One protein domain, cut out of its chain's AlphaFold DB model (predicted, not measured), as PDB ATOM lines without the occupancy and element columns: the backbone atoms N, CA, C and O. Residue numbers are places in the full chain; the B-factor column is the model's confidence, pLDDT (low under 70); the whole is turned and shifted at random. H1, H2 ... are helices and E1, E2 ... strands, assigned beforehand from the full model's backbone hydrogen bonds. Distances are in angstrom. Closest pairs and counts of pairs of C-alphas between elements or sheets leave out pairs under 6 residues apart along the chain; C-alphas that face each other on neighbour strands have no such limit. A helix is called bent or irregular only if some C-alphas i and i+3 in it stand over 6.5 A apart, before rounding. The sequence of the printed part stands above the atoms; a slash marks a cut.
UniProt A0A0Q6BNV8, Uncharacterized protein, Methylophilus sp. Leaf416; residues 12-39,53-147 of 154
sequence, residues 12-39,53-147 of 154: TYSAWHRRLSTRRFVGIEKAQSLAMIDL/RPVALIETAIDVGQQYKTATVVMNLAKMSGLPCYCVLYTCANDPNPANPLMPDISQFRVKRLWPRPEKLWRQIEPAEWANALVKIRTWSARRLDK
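This is residues 12 to 39 and 53 to 147 of the 154 residues of an uncharacterized protein of Methylophilus sp. Leaf416 (UniProt A0A0Q6BNV8). A strongly twisted sheet, built on the long bent hairpin of E2 and E3, has H4 over one face; the long helix H5 meets the sheet by its first residues, 127 to 133, and runs on beyond that contact. H2 packs on the first residues of H5 with H3 next to it, while H1 sits beside the strands at the sheet's level. The 123 printed residues hold five named helices and four named strands, in the order H1 H2 H3 E1 H4 E2 E3 E4 H5, of mixed class, helices and strands. The sheet is mixed, in the order E1 E2 E3 E4. The whole is compact, with a radius of gyration of the C-alphas of 14.1 A and spans of 39 by 35 by 22 A.

Begin at H1, residues 12 to 16, whose Thr 12 has its C-alpha 5.5 A from that of Met 103 in E3, residues 100 to 115, the closest of the two elements. Next, H2, residues 19 to 26, touches H3, residues 28 to 32, where the C-alphas of Arg 19 and Ala 31 come closest, 4.7 A apart. Look then at E1, residues 57 to 62, the parallel neighbour of E2, residues 85 to 97; N 88 and O 59 are 2.8 A apart, within hydrogen-bond range. Between them in the chain comes H4, residues 72 to 81, in a strand-helix-strand unit, two parallel neighbour strands with a helix between. H4 is on one face of the sheet in two layers, a helix layer and a sheet layer, at a height over the sheet of 6.7 A. E2, E3 and E4, residues 123 to 125, form a meander, each strand the antiparallel neighbour of the one before; N 89 and O 110 are 2.8 A apart, and N 111 and O 123 are 2.8 A apart, both within hydrogen-bond range. H5, residues 127 to 147, only grazes the sheet with residues 127 to 133. With its residues 127 to 132 alone it touches H2, about perpendicular at 88 degrees, the C-alphas of Phe 25 and Ala 128 coming closest at 5.2 A. In H1, H3, H4 and H5 every O i to N i+4 pair is within hydrogen-bond range; in H2, 2 of 4 are.

Find C-alpha 12 at (-9.439, -2.278, 19.127), where H1 begins. E1 measures 17.1 A from first to last C-alpha and H4 14.2 A. E2 measures 25.6 A and bends by 117 degrees at residue 94; E3 measures 31.2 A and bends by 83 degrees at residue 103. From C-alpha 127 at (-15.767, -9.492, 27.336), H5 runs 30.6 A to C-alpha 147 at (-10.965, 4.372, 54.163).

The two C-alphas farthest apart are those of Asn 94 and Lys 147, at 43.8 A. Residues 40 to 52 are cut out, and C-alphas 39 and 53 stand 13.6 A apart across the cut. Of the links that are printed whole, none is long. The mean pLDDT of the printed part is 91.2, and residues 145 to 147 are under 70.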
ATOM      1  N   THR A  12      -8.376  -1.328  18.777       94.44
ATOM      2  CA  THR A  12      -9.439  -2.278  19.127       94.44
ATOM      3  C   THR A  12      -9.773  -2.174  20.609       94.44
ATOM      4  O   THR A  12     -10.925  -1.937  20.979       94.44
ATOM      5  N   TYR A  13      -8.762  -2.240  21.483       93.50
ATOM      6  CA  TYR A  13      -8.990  -2.056  22.919       93.50
ATOM      7  C   TYR A  13      -9.514  -0.649  23.236       93.50
ATOM      8  O   TYR A  13     -10.456  -0.502  24.018       93.50
ATOM      9  N   SER A  14      -8.962   0.375  22.576       91.94
ATOM     10  CA  SER A  14      -9.368   1.779  22.717       91.94
ATOM     11  C   SER A  14     -10.822   2.030  22.320       91.94
ATOM     12  O   SER A  14     -11.476   2.909  22.881       91.94
ATOM     13  N   ALA A  15     -11.353   1.280  21.355       94.12
ATOM     14  CA  ALA A  15     -12.771   1.268  21.027       94.12
ATOM     15  C   ALA A  15     -13.566   0.490  22.085       94.12
ATOM     16  O   ALA A  15     -14.581   0.985  22.590       94.12
ATOM     17  N   TRP A  16     -13.072  -0.686  22.478       95.88
ATOM     18  CA  TRP A  16     -13.764  -1.592  23.384       95.88
ATOM     19  C   TRP A  16     -14.029  -0.996  24.768       95.88
ATOM     20  O   TRP A  16     -15.147  -1.129  25.268       95.88
ATOM     21  N   HIS A  17     -13.058  -0.307  25.382       92.44
ATOM     22  CA  HIS A  17     -13.203   0.215  26.749       92.44
ATOM     23  C   HIS A  17     -14.058   1.496  26.842       92.44
ATOM     24  O   HIS A  17     -14.281   2.026  27.934       92.44
ATOM     25  N   ARG A  18     -14.567   2.020  25.716       92.75
ATOM     26  CA  ARG A  18     -15.457   3.193  25.706       92.75
ATOM     27  C   ARG A  18     -16.831   2.845  26.260       92.75
ATOM     28  O   ARG A  18     -17.371   1.770  26.008       92.75
ATOM     29  N   ARG A  19     -17.474   3.824  26.906       93.38
ATOM     30  CA  ARG A  19     -18.810   3.663  27.511       93.38
ATOM     31  C   ARG A  19     -19.876   3.122  26.551       93.38
ATOM     32  O   ARG A  19     -20.747   2.372  26.970       93.38
ATOM     33  N   LEU A  20     -19.827   3.494  25.266       94.81
ATOM     34  CA  LEU A  20     -20.808   3.043  24.269       94.81
ATOM     35  C   LEU A  20     -20.625   1.572  23.873       94.81
ATOM     36  O   LEU A  20     -21.595   0.943  23.457       94.81
ATOM     37  N   SER A  21     -19.422   1.028  24.067       96.06
ATOM     38  CA  SER A  21     -19.121  -0.391  23.905       96.06
ATOM     39  C   SER A  21     -19.467  -1.149  25.182       96.06
ATOM     40  O   SER A  21     -20.314  -2.039  25.164       96.06
ATOM     41  N   THR A  22     -18.918  -0.745  26.330       96.38
ATOM     42  CA  THR A  22     -19.098  -1.484  27.590       96.38
ATOM     43  C   THR A  22     -20.519  -1.423  28.159       96.38
ATOM     44  O   THR A  22     -20.906  -2.332  28.898       96.38
ATOM     45  N   ARG A  23     -21.353  -0.434  27.783       97.00
ATOM     46  CA  ARG A  23     -22.759  -0.346  28.240       97.00
ATOM     47  C   ARG A  23     -23.573  -1.609  27.965       97.00
ATOM     48  O   ARG A  23     -24.479  -1.897  28.737       97.00
ATOM     49  N   ARG A  24     -23.254  -2.366  26.908       96.62
ATOM     50  CA  ARG A  24     -23.972  -3.609  26.574       96.62
ATOM     51  C   ARG A  24     -23.738  -4.732  27.589       96.62
ATOM     52  O   ARG A  24     -24.514  -5.672  27.629       96.62
ATOM     53  N   PHE A  25     -22.691  -4.622  28.410       97.31
ATOM     54  CA  PHE A  25     -22.350  -5.614  29.430       97.31
ATOM     55  C   PHE A  25     -22.744  -5.182  30.842       97.31
ATOM     56  O   PHE A  25     -23.092  -6.025  31.664       97.31
ATOM     57  N   VAL A  26     -22.651  -3.884  31.150       96.69
ATOM     58  CA  VAL A  26     -22.799  -3.382  32.531       96.69
ATOM     59  C   VAL A  26     -23.830  -2.262  32.689       96.69
ATOM     60  O   VAL A  26     -24.031  -1.780  33.802       96.69
ATOM     61  N   GLY A  27     -24.502  -1.845  31.615       96.44
ATOM     62  CA  GLY A  27     -25.386  -0.678  31.613       96.44
ATOM     63  C   GLY A  27     -24.622   0.648  31.516       96.44
ATOM     64  O   GLY A  27     -23.425   0.729  31.803       96.44
ATOM     65  N   ILE A  28     -25.310   1.706  31.073       94.31
ATOM     66  CA  ILE A  28     -24.669   2.990  30.743       94.31
ATOM     67  C   ILE A  28     -24.071   3.701  31.963       94.31
ATOM     68  O   ILE A  28     -22.970   4.239  31.864       94.31
ATOM     69  N   GLU A  29     -24.740   3.643  33.114       91.81
ATOM     70  CA  GLU A  29     -24.291   4.298  34.349       91.81
ATOM     71  C   GLU A  29     -22.931   3.757  34.805       91.81
ATOM     72  O   GLU A  29     -21.974   4.504  35.008       91.81
ATOM     73  N   LYS A  30     -22.800   2.427  34.880       91.12
ATOM     74  CA  LYS A  30     -21.534   1.783  35.250       91.12
ATOM     75  C   LYS A  30     -20.476   2.006  34.178       91.12
ATOM     76  O   LYS A  30     -19.338   2.311  34.521       91.12
ATOM     77  N   ALA A  31     -20.840   1.909  32.900       90.06
ATOM     78  CA  ALA A  31     -19.919   2.087  31.781       90.06
ATOM     79  C   ALA A  31     -19.262   3.477  31.753       90.06
ATOM     80  O   ALA A  31     -18.072   3.586  31.468       90.06
ATOM     81  N   GLN A  32     -19.995   4.541  32.101       88.88
ATOM     82  CA  GLN A  32     -19.440   5.898  32.223       88.88
ATOM     83  C   GLN A  32     -18.338   5.998  33.285       88.88
ATOM     84  O   GLN A  32     -17.407   6.787  33.140       88.88
ATOM     85  N   SER A  33     -18.409   5.164  34.321       85.94
ATOM     86  CA  SER A  33     -17.421   5.122  35.398       85.94
ATOM     87  C   SER A  33     -16.146   4.337  35.041       85.94
ATOM     88  O   SER A  33     -15.175   4.365  35.794       85.94
ATOM     89  N   LEU A  34     -16.112   3.637  33.903       86.44
ATOM     90  CA  LEU A  34     -14.976   2.809  33.477       86.44
ATOM     91  C   LEU A  34     -14.041   3.526  32.494       86.44
ATOM     92  O   LEU A  34     -13.346   2.869  31.725       86.44
ATOM     93  N   ALA A  35     -14.035   4.861  32.487       78.06
ATOM     94  CA  ALA A  35     -13.117   5.627  31.654       78.06
ATOM     95  C   ALA A  35     -11.658   5.230  31.947       78.06
ATOM     96  O   ALA A  35     -11.245   5.162  33.107       78.06
ATOM     97  N   MET A  36     -10.899   4.973  30.884       82.19
ATOM     98  CA  MET A  36      -9.477   4.643  30.936       82.19
ATOM     99  C   MET A  36      -8.708   5.657  30.099       82.19
ATOM    100  O   MET A  36      -9.244   6.186  29.123       82.19
ATOM    101  N   ILE A  37      -7.469   5.909  30.503       75.31
ATOM    102  CA  ILE A  37      -6.505   6.729  29.777       75.31
ATOM    103  C   ILE A  37      -5.247   5.893  29.551       75.31
ATOM    104  O   ILE A  37      -4.887   5.089  30.417       75.31
ATOM    105  N   ASP A  38      -4.599   6.085  28.407       72.38
ATOM    106  CA  ASP A  38      -3.321   5.438  28.120       72.38
ATOM    107  C   ASP A  38      -2.218   6.069  28.979       72.38
ATOM    108  O   ASP A  38      -2.163   7.286  29.167       72.38
ATOM    109  N   LEU A  39      -1.331   5.232  29.518       70.94
ATOM    110  CA  LEU A  39      -0.179   5.669  30.305       70.94
ATOM    111  C   LEU A  39       1.025   5.919  29.379       70.94
ATOM    112  O   LEU A  39       2.077   5.310  29.547       70.94
ATOM    113  N   ARG A  53      -8.937  10.001  40.509       73.75
ATOM    114  CA  ARG A  53      -7.835   9.163  40.992       73.75
ATOM    115  C   ARG A  53      -7.756   7.862  40.197       73.75
ATOM    116  O   ARG A  53      -8.797   7.241  39.958       73.75
ATOM    117  N   PRO A  54      -6.552   7.413  39.804       81.12
ATOM    118  CA  PRO A  54      -6.389   6.104  39.191       81.12
ATOM    119  C   PRO A  54      -6.777   5.007  40.189       81.12
ATOM    120  O   PRO A  54      -6.404   5.045  41.360       81.12
ATOM    121  N   VAL A  55      -7.540   4.019  39.720       85.19
ATOM    122  CA  VAL A  55      -8.047   2.913  40.555       85.19
ATOM    123  C   VAL A  55      -7.409   1.566  40.221       85.19
ATOM    124  O   VAL A  55      -7.521   0.626  41.007       85.19
ATOM    125  N   ALA A  56      -6.745   1.466  39.071       88.56
ATOM    126  CA  ALA A  56      -5.994   0.306  38.613       88.56
ATOM    127  C   ALA A  56      -5.027   0.720  37.499       88.56
ATOM    128  O   ALA A  56      -5.259   1.719  36.819       88.56
ATOM    129  N   LEU A  57      -3.985  -0.081  37.298       92.00
ATOM    130  CA  LEU A  57      -3.093  -0.003  36.148       92.00
ATOM    131  C   LEU A  57      -3.275  -1.258  35.292       92.00
ATOM    132  O   LEU A  57      -3.331  -2.377  35.812       92.00
ATOM    133  N   ILE A  58      -3.416  -1.085  33.981       92.19
ATOM    134  CA  ILE A  58      -3.725  -2.179  33.059       92.19
ATOM    135  C   ILE A  58      -2.786  -2.070  31.862       92.19
ATOM    136  O   ILE A  58      -2.834  -1.093  31.126       92.19
ATOM    137  N   GLU A  59      -1.950  -3.086  31.671       93.25
ATOM    138  CA  GLU A  59      -1.171  -3.273  30.449       93.25
ATOM    139  C   GLU A  59      -2.009  -4.082  29.457       93.25
ATOM    140  O   GLU A  59      -2.502  -5.160  29.813       93.25
ATOM    141  N   THR A  60      -2.153  -3.600  28.221       93.50
ATOM    142  CA  THR A  60      -2.936  -4.288  27.185       93.50
ATOM    143  C   THR A  60      -2.093  -4.642  25.968       93.50
ATOM    144  O   THR A  60      -1.106  -3.975  25.668       93.50
ATOM    145  N   ALA A  61      -2.453  -5.726  25.281       93.31
ATOM    146  CA  ALA A  61      -1.868  -6.093  23.992       93.31
ATOM    147  C   ALA A  61      -2.786  -7.056  23.231       93.31
ATOM    148  O   ALA A  61      -3.550  -7.797  23.848       93.31
ATOM    149  N   ILE A  62      -2.664  -7.099  21.904       94.62
ATOM    150  CA  ILE A  62      -3.299  -8.150  21.101       94.62
ATOM    151  C   ILE A  62      -2.754  -9.509  21.549       94.62
ATOM    152  O   ILE A  62      -1.556  -9.675  21.802       94.62
ATOM    153  N   ASP A  63      -3.640 -10.487  21.658       95.62
ATOM    154  CA  ASP A  63      -3.290 -11.873  21.892       95.62
ATOM    155  C   ASP A  63      -2.854 -12.548  20.585       95.62
ATOM    156  O   ASP A  63      -3.667 -12.843  19.714       95.62
ATOM    157  N   VAL A  64      -1.554 -12.802  20.464       93.69
ATOM    158  CA  VAL A  64      -0.921 -13.559  19.376       93.69
ATOM    159  C   VAL A  64      -0.400 -14.919  19.868       93.69
ATOM    160  O   VAL A  64       0.521 -15.491  19.290       93.69
ATOM    161  N   GLY A  65      -0.952 -15.439  20.972       91.88
ATOM    162  CA  GLY A  65      -0.554 -16.717  21.579       91.88
ATOM    163  C   GLY A  65       0.643 -16.628  22.534       91.88
ATOM    164  O   GLY A  65       1.120 -17.646  23.046       91.88
ATOM    165  N   GLN A  66       1.130 -15.419  22.833       92.38
ATOM    166  CA  GLN A  66       2.269 -15.203  23.721       92.38
ATOM    167  C   GLN A  66       1.996 -15.700  25.147       92.38
ATOM    168  O   GLN A  66       0.913 -15.525  25.706       92.38
ATOM    169  N   GLN A  67       3.002 -16.299  25.780       91.94
ATOM    170  CA  GLN A  67       2.887 -16.786  27.161       91.94
ATOM    171  C   GLN A  67       3.189 -15.700  28.200       91.94
ATOM    172  O   GLN A  67       2.787 -15.813  29.361       91.94
ATOM    173  N   TYR A  68       3.864 -14.628  27.783       89.38
ATOM    174  CA  TYR A  68       4.199 -13.487  28.623       89.38
ATOM    175  C   TYR A  68       4.121 -12.179  27.829       89.38
ATOM    176  O   TYR A  68       4.261 -12.162  26.608       89.38
ATOM    177  N   LYS A  69       3.923 -11.077  28.554       89.00
ATOM    178  CA  LYS A  69       4.049  -9.704  28.068       89.00
ATOM    179  C   LYS A  69       4.815  -8.927  29.126       89.00
ATOM    180  O   LYS A  69       4.460  -8.962  30.305       89.00
ATOM    181  N   THR A  70       5.882  -8.255  28.715       89.00
ATOM    182  CA  THR A  70       6.639  -7.394  29.623       89.00
ATOM    183  C   THR A  70       5.773  -6.203  30.020       89.00
ATOM    184  O   THR A  70       5.239  -5.510  29.155       89.00
ATOM    185  N   ALA A  71       5.647  -5.994  31.331       91.25
ATOM    186  CA  ALA A  71       4.855  -4.934  31.957       91.25
ATOM    187  C   ALA A  71       5.577  -4.365  33.199       91.25
ATOM    188  O   ALA A  71       4.952  -3.922  34.161       91.25
ATOM    189  N   THR A  72       6.913  -4.441  33.223       89.56
ATOM    190  CA  THR A  72       7.741  -4.153  34.407       89.56
ATOM    191  C   THR A  72       7.546  -2.733  34.932       89.56
ATOM    192  O   THR A  72       7.418  -2.549  36.140       89.56
ATOM    193  N   VAL A  73       7.479  -1.742  34.038       88.75
ATOM    194  CA  VAL A  73       7.281  -0.329  34.405       88.75
ATOM    195  C   VAL A  73       5.929  -0.139  35.092       88.75
ATOM    196  O   VAL A  73       5.875   0.354  36.216       88.75
ATOM    197  N   VAL A  74       4.854  -0.623  34.466       88.62
ATOM    198  CA  VAL A  74       3.487  -0.536  34.998       88.62
ATOM    199  C   VAL A  74       3.366  -1.274  36.337       88.62
ATOM    200  O   VAL A  74       2.784  -0.756  37.286       88.62
ATOM    201  N   MET A  75       3.991  -2.448  36.463       92.12
ATOM    202  CA  MET A  75       4.024  -3.205  37.715       92.12
ATOM    203  C   MET A  75       4.774  -2.464  38.831       92.12
ATOM    204  O   MET A  75       4.337  -2.489  39.981       92.12
ATOM    205  N   ASN A  76       5.901  -1.818  38.531       91.06
ATOM    206  CA  ASN A  76       6.639  -1.042  39.528       91.06
ATOM    207  C   ASN A  76       5.846   0.196  39.964       91.06
ATOM    208  O   ASN A  76       5.738   0.447  41.164       91.06
ATOM    209  N   LEU A  77       5.191   0.887  39.026       90.06
ATOM    210  CA  LEU A  77       4.285   1.990  39.346       90.06
ATOM    211  C   LEU A  77       3.126   1.525  40.240       90.06
ATOM    212  O   LEU A  77       2.769   2.207  41.200       90.06
ATOM    213  N   ALA A  78       2.578   0.337  39.988       91.19
ATOM    214  CA  ALA A  78       1.531  -0.260  40.814       91.19
ATOM    215  C   ALA A  78       1.993  -0.536  42.250       91.19
ATOM    216  O   ALA A  78       1.252  -0.302  43.203       91.19
ATOM    217  N   LYS A  79       3.232  -1.009  42.423       91.94
ATOM    218  CA  LYS A  79       3.829  -1.222  43.749       91.94
ATOM    219  C   LYS A  79       4.016   0.100  44.490       91.94
ATOM    220  O   LYS A  79       3.644   0.177  45.654       91.94
ATOM    221  N   MET A  80       4.532   1.127  43.812       88.50
ATOM    222  CA  MET A  80       4.773   2.452  44.399       88.50
ATOM    223  C   MET A  80       3.473   3.170  44.781       88.50
ATOM    224  O   MET A  80       3.376   3.745  45.855       88.50
ATOM    225  N   SER A  81       2.461   3.103  43.917       85.19
ATOM    226  CA  SER A  81       1.144   3.725  44.140       85.19
ATOM    227  C   SER A  81       0.195   2.870  44.988       85.19
ATOM    228  O   SER A  81      -0.913   3.290  45.319       85.19
ATOM    229  N   GLY A  82       0.579   1.627  45.285       87.19
ATOM    230  CA  GLY A  82      -0.278   0.636  45.924       87.19
ATOM    231  C   GLY A  82      -1.485   0.196  45.084       87.19
ATOM    232  O   GLY A  82      -2.340  -0.514  45.614       87.19
ATOM    233  N   LEU A  83      -1.626   0.601  43.820       89.50
ATOM    234  CA  LEU A  83      -2.762   0.258  42.953       89.50
ATOM    235  C   LEU A  83      -2.682  -1.180  42.428       89.50
ATOM    236  O   LEU A  83      -1.586  -1.702  42.265       89.50
ATOM    237  N   PRO A  84      -3.807  -1.851  42.127       91.88
ATOM    238  CA  PRO A  84      -3.763  -3.156  41.481       91.88
ATOM    239  C   PRO A  84      -3.288  -3.027  40.023       91.88
ATOM    240  O   PRO A  84      -3.605  -2.055  39.341       91.88
ATOM    241  N   CYS A  85      -2.551  -4.031  39.550       93.94
ATOM    242  CA  CYS A  85      -1.993  -4.108  38.204       93.94
ATOM    243  C   CYS A  85      -2.438  -5.383  37.495       93.94
ATOM    244  O   CYS A  85      -2.307  -6.483  38.048       93.94
ATOM    245  N   TYR A  86      -2.866  -5.251  36.244       95.31
ATOM    246  CA  TYR A  86      -3.276  -6.369  35.398       95.31
ATOM    247  C   TYR A  86      -2.566  -6.320  34.048       95.31
ATOM    248  O   TYR A  86      -2.287  -5.243  33.533       95.31
ATOM    249  N   CYS A  87      -2.302  -7.491  33.476       95.44
ATOM    250  CA  CYS A  87      -2.020  -7.647  32.057       95.44
ATOM    251  C   CYS A  87      -3.252  -8.257  31.393       95.44
ATOM    252  O   CYS A  87      -3.785  -9.251  31.895       95.44
ATOM    253  N   VAL A  88      -3.691  -7.670  30.286       96.38
ATOM    254  CA  VAL A  88      -4.899  -8.060  29.557       96.38
ATOM    255  C   VAL A  88      -4.537  -8.238  28.090       96.38
ATOM    256  O   VAL A  88      -4.237  -7.274  27.392       96.38
ATOM    257  N   LEU A  89      -4.546  -9.481  27.629       97.00
ATOM    258  CA  LEU A  89      -4.409  -9.804  26.216       97.00
ATOM    259  C   LEU A  89      -5.796  -9.962  25.608       97.00
ATOM    260  O   LEU A  89      -6.677 -10.490  26.286       97.00
ATOM    261  N   TYR A  90      -6.000  -9.508  24.375       97.31
ATOM    262  CA  TYR A  90      -7.306  -9.575  23.718       97.31
ATOM    263  C   TYR A  90      -7.243 -10.173  22.319       97.31
ATOM    264  O   TYR A  90      -6.333  -9.886  21.546       97.31
ATOM    265  N   THR A  91      -8.252 -10.969  21.984       97.50
ATOM    266  CA  THR A  91      -8.450 -11.525  20.645       97.50
ATOM    267  C   THR A  91      -9.534 -10.728  19.930       97.50
ATOM    268  O   THR A  91     -10.626 -10.538  20.471       97.50
ATOM    269  N   CYS A  92      -9.243 -10.249  18.721       96.81
ATOM    270  CA  CYS A  92     -10.219  -9.523  17.914       96.81
ATOM    271  C   CYS A  92     -11.356 -10.457  17.465       96.81
ATOM    272  O   CYS A  92     -11.143 -11.635  17.170       96.81
ATOM    273  N   ALA A  93     -12.571  -9.928  17.431       96.31
ATOM    274  CA  ALA A  93     -13.714 -10.541  16.772       96.31
ATOM    275  C   ALA A  93     -13.763 -10.117  15.296       96.31
ATOM    276  O   ALA A  93     -13.072  -9.189  14.879       96.31
ATOM    277  N   ASN A  94     -14.621 -10.776  14.517       95.75
ATOM    278  CA  ASN A  94     -14.901 -10.368  13.138       95.75
ATOM    279  C   ASN A  94     -15.960  -9.255  13.065       95.75
ATOM    280  O   ASN A  94     -16.029  -8.534  12.072       95.75
ATOM    281  N   ASP A  95     -16.787  -9.122  14.103       96.81
ATOM    282  CA  ASP A  95     -17.845  -8.119  14.172       96.81
ATOM    283  C   ASP A  95     -17.286  -6.721  14.484       96.81
ATOM    284  O   ASP A  95     -16.300  -6.606  15.216       96.81
ATOM    285  N   PRO A  96     -17.912  -5.642  13.984       97.38
ATOM    286  CA  PRO A  96     -17.502  -4.275  14.292       97.38
ATOM    287  C   PRO A  96     -17.861  -3.873  15.728       97.38
ATOM    288  O   PRO A  96     -18.913  -4.237  16.263       97.38
ATOM    289  N   ASN A  97     -17.028  -3.037  16.352       97.56
ATOM    290  CA  ASN A  97     -17.306  -2.530  17.691       97.56
ATOM    291  C   ASN A  97     -18.397  -1.432  17.672       97.56
ATOM    292  O   ASN A  97     -18.309  -0.470  16.906       97.56
ATOM    293  N   PRO A  98     -19.398  -1.470  18.571       95.06
ATOM    294  CA  PRO A  98     -20.496  -0.496  18.576       95.06
ATOM    295  C   PRO A  98     -20.096   0.938  18.975       95.06
ATOM    296  O   PRO A  98     -20.867   1.866  18.744       95.06
ATOM    297  N   ALA A  99     -18.933   1.152  19.600       94.31
ATOM    298  CA  ALA A  99     -18.417   2.493  19.895       94.31
ATOM    299  C   ALA A  99     -17.565   3.076  18.760       94.31
ATOM    300  O   ALA A  99     -17.366   4.291  18.719       94.31
ATOM    301  N   ASN A 100     -17.035   2.223  17.883       94.94
ATOM    302  CA  ASN A 100     -16.305   2.611  16.685       94.94
ATOM    303  C   ASN A 100     -16.402   1.482  15.643       94.94
ATOM    304  O   ASN A 100     -15.602   0.549  15.710       94.94
ATOM    305  N   PRO A 101     -17.330   1.573  14.673       95.50
ATOM    306  CA  PRO A 101     -17.529   0.522  13.676       95.50
ATOM    307  C   PRO A 101     -16.329   0.267  12.751       95.50
ATOM    308  O   PRO A 101     -16.323  -0.730  12.040       95.50
ATOM    309  N   LEU A 102     -15.325   1.154  12.745       94.75
ATOM    310  CA  LEU A 102     -14.076   0.970  11.997       94.75
ATOM    311  C   LEU A 102     -13.085   0.033  12.698       94.75
ATOM    312  O   LEU A 102     -12.071  -0.324  12.109       94.75
ATOM    313  N   MET A 103     -13.341  -0.313  13.960       95.25
ATOM    314  CA  MET A 103     -12.517  -1.237  14.731       95.25
ATOM    315  C   MET A 103     -13.261  -2.558  14.902       95.25
ATOM    316  O   MET A 103     -14.481  -2.535  15.112       95.25
ATOM    317  N   PRO A 104     -12.555  -3.701  14.863       96.75
ATOM    318  CA  PRO A 104     -13.159  -4.958  15.257       96.75
ATOM    319  C   PRO A 104     -13.567  -4.890  16.730       96.75
ATOM    320  O   PRO A 104     -13.076  -4.076  17.518       96.75
ATOM    321  N   ASP A 105     -14.497  -5.744  17.109       97.50
ATOM    322  CA  ASP A 105     -14.811  -5.979  18.502       97.50
ATOM    323  C   ASP A 105     -13.794  -6.939  19.143       97.50
ATOM    324  O   ASP A 105     -12.847  -7.391  18.501       97.50
ATOM    325  N   ILE A 106     -13.965  -7.253  20.426       98.06
ATOM    326  CA  ILE A 106     -13.142  -8.240  21.134       98.06
ATOM    327  C   ILE A 106     -13.992  -9.467  21.430       98.06
ATOM    328  O   ILE A 106     -15.050  -9.345  22.044       98.06
ATOM    329  N   SER A 107     -13.504 -10.637  21.022       97.81
ATOM    330  CA  SER A 107     -14.156 -11.927  21.259       97.81
ATOM    331  C   SER A 107     -13.740 -12.545  22.590       97.81
ATOM    332  O   SER A 107     -14.562 -13.160  23.252       97.81
ATOM    333  N   GLN A 108     -12.489 -12.356  23.015       98.06
ATOM    334  CA  GLN A 108     -11.959 -12.999  24.215       98.06
ATOM    335  C   GLN A 108     -10.846 -12.176  24.865       98.06
ATOM    336  O   GLN A 108     -10.111 -11.451  24.189       98.06
ATOM    337  N   PHE A 109     -10.678 -12.345  26.178       98.31
ATOM    338  CA  PHE A 109      -9.517 -11.864  26.916       98.31
ATOM    339  C   PHE A 109      -8.734 -13.000  27.586       98.31
ATOM    340  O   PHE A 109      -9.312 -13.939  28.132       98.31
ATOM    341  N   ARG A 110      -7.408 -12.845  27.667       97.88
ATOM    342  CA  ARG A 110      -6.571 -13.497  28.682       97.88
ATOM    343  C   ARG A 110      -6.100 -12.463  29.689       97.88
ATOM    344  O   ARG A 110      -5.355 -11.546  29.357       97.88
ATOM    345  N   VAL A 111      -6.493 -12.631  30.944       96.94
ATOM    346  CA  VAL A 111      -6.162 -11.696  32.023       96.94
ATOM    347  C   VAL A 111      -5.260 -12.357  33.050       96.94
ATOM    348  O   VAL A 111      -5.473 -13.501  33.448       96.94
ATOM    349  N   LYS A 112      -4.258 -11.611  33.508       95.81
ATOM    350  CA  LYS A 112      -3.353 -12.023  34.577       95.81
ATOM    351  C   LYS A 112      -3.119 -10.862  35.525       95.81
ATOM    352  O   LYS A 112      -2.660  -9.795  35.116       95.81
ATOM    353  N   ARG A 113      -3.416 -11.054  36.809       95.75
ATOM    354  CA  ARG A 113      -3.046 -10.072  37.836       95.75
ATOM    355  C   ARG A 113      -1.534 -10.086  38.023       95.75
ATOM    356  O   ARG A 113      -0.959 -11.128  38.327       95.75
ATOM    357  N   LEU A 114      -0.905  -8.927  37.880       95.31
ATOM    358  CA  LEU A 114       0.526  -8.736  38.116       95.31
ATOM    359  C   LEU A 114       0.799  -8.234  39.534       95.31
ATOM    360  O   LEU A 114       1.835  -8.542  40.111       95.31
ATOM    361  N   TRP A 115      -0.134  -7.479  40.114       95.06
ATOM    362  CA  TRP A 115      -0.037  -6.964  41.477       95.06
ATOM    363  C   TRP A 115      -1.430  -6.599  42.024       95.06
ATOM    364  O   TRP A 115      -2.304  -6.234  41.241       95.06
ATOM    365  N   PRO A 116      -1.674  -6.660  43.343       91.94
ATOM    366  CA  PRO A 116      -0.933  -7.434  44.341       91.94
ATOM    367  C   PRO A 116      -1.154  -8.938  44.142       91.94
ATOM    368  O   PRO A 116      -2.104  -9.336  43.479       91.94
ATOM    369  N   ARG A 117      -0.308  -9.790  44.737       93.44
ATOM    370  CA  ARG A 117      -0.426 -11.267  44.662       93.44
ATOM    371  C   ARG A 117      -0.527 -11.772  43.204       93.44
ATOM    372  O   ARG A 117      -1.621 -12.157  42.768       93.44
ATOM    373  N   PRO A 118       0.587 -11.726  42.450       93.31
ATOM    374  CA  PRO A 118       0.599 -12.073  41.034       93.31
ATOM    375  C   PRO A 118       0.015 -13.468  40.781       93.31
ATOM    376  O   PRO A 118       0.317 -14.422  41.500       93.31
ATOM    377  N   GLU A 119      -0.826 -13.590  39.760       94.25
ATOM    378  CA  GLU A 119      -1.333 -14.882  39.300       94.25
ATOM    379  C   GLU A 119      -0.233 -15.627  38.534       94.25
ATOM    380  O   GLU A 119       0.578 -15.016  37.838       94.25
ATOM    381  N   LYS A 120      -0.184 -16.959  38.652       91.50
ATOM    382  CA  LYS A 120       0.769 -17.782  37.884       91.50
ATOM    383  C   LYS A 120       0.271 -18.033  36.461       91.50
ATOM    384  O   LYS A 120       1.052 -17.933  35.516       91.50
ATOM    385  N   LEU A 121      -1.025 -18.301  36.327       94.00
ATOM    386  CA  LEU A 121      -1.686 -18.678  35.081       94.00
ATOM    387  C   LEU A 121      -2.539 -17.533  34.532       94.00
ATOM    388  O   LEU A 121      -2.965 -16.651  35.278       94.00
ATOM    389  N   TRP A 122      -2.771 -17.566  33.223       96.25
ATOM    390  CA  TRP A 122      -3.734 -16.700  32.553       96.25
ATOM    391  C   TRP A 122      -5.152 -17.200  32.807       96.25
ATOM    392  O   TRP A 122      -5.402 -18.403  32.760       96.25
ATOM    393  N   ARG A 123      -6.085 -16.275  33.031       96.31
ATOM    394  CA  ARG A 123      -7.518 -16.562  33.046       96.31
ATOM    395  C   ARG A 123      -8.099 -16.171  31.699       96.31
ATOM    396  O   ARG A 123      -7.996 -15.007  31.319       96.31
ATOM    397  N   GLN A 124      -8.672 -17.133  30.990       97.50
ATOM    398  CA  GLN A 124      -9.502 -16.854  29.823       97.50
ATOM    399  C   GLN A 124     -10.864 -16.382  30.312       97.50
ATOM    400  O   GLN A 124     -11.467 -17.056  31.146       97.50
ATOM    401  N   ILE A 125     -11.288 -15.211  29.852       97.69
ATOM    402  CA  ILE A 125     -12.566 -14.617  30.235       97.69
ATOM    403  C   ILE A 125     -13.236 -13.961  29.033       97.69
ATOM    404  O   ILE A 125     -12.571 -13.453  28.124       97.69
ATOM    405  N   GLU A 126     -14.558 -13.925  29.079       97.88
ATOM    406  CA  GLU A 126     -15.390 -13.260  28.085       97.88
ATOM    407  C   GLU A 126     -15.379 -11.732  28.274       97.88
ATOM    408  O   GLU A 126     -15.172 -11.226  29.389       97.88
ATOM    409  N   PRO A 127     -15.682 -10.946  27.226       97.75
ATOM    410  CA  PRO A 127     -15.767  -9.492  27.336       97.75
ATOM    411  C   PRO A 127     -16.725  -9.000  28.426       97.75
ATOM    412  O   PRO A 127     -16.422  -8.050  29.155       97.75
ATOM    413  N   ALA A 128     -17.860  -9.681  28.592       97.44
ATOM    414  CA  ALA A 128     -18.819  -9.367  29.645       97.44
ATOM    415  C   ALA A 128     -18.227  -9.576  31.049       97.44
ATOM    416  O   ALA A 128     -18.447  -8.762  31.951       97.44
ATOM    417  N   GLU A 129     -17.447 -10.638  31.246       97.56
ATOM    418  CA  GLU A 129     -16.792 -10.927  32.521       97.56
ATOM    419  C   GLU A 129     -15.721  -9.886  32.838       97.56
ATOM    420  O   GLU A 129     -15.638  -9.418  33.978       97.56
ATOM    421  N   TRP A 130     -14.951  -9.460  31.832       97.25
ATOM    422  CA  TRP A 130     -13.955  -8.411  32.012       97.25
ATOM    423  C   TRP A 130     -14.590  -7.065  32.374       97.25
ATOM    424  O   TRP A 130     -14.178  -6.429  33.346       97.25
ATOM    425  N   ALA A 131     -15.655  -6.660  31.675       96.00
ATOM    426  CA  ALA A 131     -16.392  -5.439  31.997       96.00
ATOM    427  C   ALA A 131     -16.929  -5.457  33.441       96.00
ATOM    428  O   ALA A 131     -16.785  -4.482  34.184       96.00
ATOM    429  N   ASN A 132     -17.478  -6.591  33.885       95.75
ATOM    430  CA  ASN A 132     -17.931  -6.763  35.265       95.75
ATOM    431  C   ASN A 132     -16.775  -6.755  36.279       95.75
ATOM    432  O   ASN A 132     -16.915  -6.207  37.377       95.75
ATOM    433  N   ALA A 133     -15.620  -7.331  35.934       93.81
ATOM    434  CA  ALA A 133     -14.428  -7.291  36.774       93.81
ATOM    435  C   ALA A 133     -13.923  -5.855  36.971       93.81
ATOM    436  O   ALA A 133     -13.604  -5.481  38.098       93.81
ATOM    437  N   LEU A 134     -13.929  -5.026  35.924       92.50
ATOM    438  CA  LEU A 134     -13.552  -3.611  36.003       92.50
ATOM    439  C   LEU A 134     -14.447  -2.821  36.968       92.50
ATOM    440  O   LEU A 134     -13.938  -2.053  37.786       92.50
ATOM    441  N   VAL A 135     -15.764  -3.061  36.956       91.06
ATOM    442  CA  VAL A 135     -16.695  -2.455  37.930       91.06
ATOM    443  C   VAL A 135     -16.339  -2.867  39.362       91.06
ATOM    444  O   VAL A 135     -16.303  -2.025  40.268       91.06
ATOM    445  N   LYS A 136     -16.042  -4.155  39.582       89.38
ATOM    446  CA  LYS A 136     -15.637  -4.675  40.899       89.38
ATOM    447  C   LYS A 136     -14.317  -4.058  41.366       89.38
ATOM    448  O   LYS A 136     -14.229  -3.638  42.517       89.38
ATOM    449  N   ILE A 137     -13.325  -3.960  40.479       87.94
ATOM    450  CA  ILE A 137     -12.022  -3.335  40.755       87.94
ATOM    451  C   ILE A 137     -12.214  -1.868  41.140       87.94
ATOM    452  O   ILE A 137     -11.726  -1.457  42.190       87.94
ATOM    453  N   ARG A 138     -12.984  -1.099  40.357       85.00
ATOM    454  CA  ARG A 138     -13.294   0.304  40.667       85.00
ATOM    455  C   ARG A 138     -13.928   0.444  42.049       85.00
ATOM    456  O   ARG A 138     -13.470   1.253  42.847       85.00
ATOM    457  N   THR A 139     -14.947  -0.363  42.340       83.25
ATOM    458  CA  THR A 139     -15.662  -0.330  43.627       83.25
ATOM    459  C   THR A 139     -14.731  -0.644  44.796       83.25
ATOM    460  O   THR A 139     -14.764   0.026  45.824       83.25
ATOM    461  N   TRP A 140     -13.886  -1.666  44.649       82.00
ATOM    462  CA  TRP A 140     -12.924  -2.056  45.674       82.00
ATOM    463  C   TRP A 140     -11.868  -0.971  45.918       82.00
ATOM    464  O   TRP A 140     -11.615  -0.615  47.068       82.00
ATOM    465  N   SER A 141     -11.292  -0.412  44.851       79.31
ATOM    466  CA  SER A 141     -10.283   0.643  44.951       79.31
ATOM    467  C   SER A 141     -10.859   1.933  45.534       79.31
ATOM    468  O   SER A 141     -10.216   2.523  46.399       79.31
ATOM    469  N   ALA A 142     -12.075   2.329  45.138       74.31
ATOM    470  CA  ALA A 142     -12.777   3.476  45.716       74.31
ATOM    471  C   ALA A 142     -12.957   3.304  47.231       74.31
ATOM    472  O   ALA A 142     -12.466   4.122  47.997       74.31
ATOM    473  N   ARG A 143     -13.489   2.154  47.677       74.25
ATOM    474  CA  ARG A 143     -13.629   1.843  49.114       74.25
ATOM    475  C   ARG A 143     -12.307   1.909  49.878       74.25
ATOM    476  O   ARG A 143     -12.297   2.258  51.054       74.25
ATOM    477  N   ARG A 144     -11.196   1.508  49.254       72.44
ATOM    478  CA  ARG A 144      -9.872   1.568  49.890       72.44
ATOM    479  C   ARG A 144      -9.388   3.010  50.044       72.44
ATOM    480  O   ARG A 144      -8.808   3.329  51.076       72.44
ATOM    481  N   LEU A 145      -9.626   3.853  49.041       66.94
ATOM    482  CA  LEU A 145      -9.300   5.278  49.093       66.94
ATOM    483  C   LEU A 145     -10.172   6.012  50.117       66.94
ATOM    484  O   LEU A 145      -9.632   6.789  50.893       66.94
ATOM    485  N   ASP A 146     -11.469   5.705  50.171       63.72
ATOM    486  CA  ASP A 146     -12.390   6.295  51.146       63.72
ATOM    487  C   ASP A 146     -11.965   5.970  52.580       63.72
ATOM    488  O   ASP A 146     -11.997   6.837  53.445       63.72
ATOM    489  N   LYS A 147     -11.516   4.736  52.848       65.69
ATOM    490  CA  LYS A 147     -10.965   4.372  54.163       65.69
ATOM    491  C   LYS A 147      -9.695   5.151  54.490       65.69
ATOM    492  O   LYS A 147      -9.621   5.731  55.559       65.69
TER     493      LYS A 147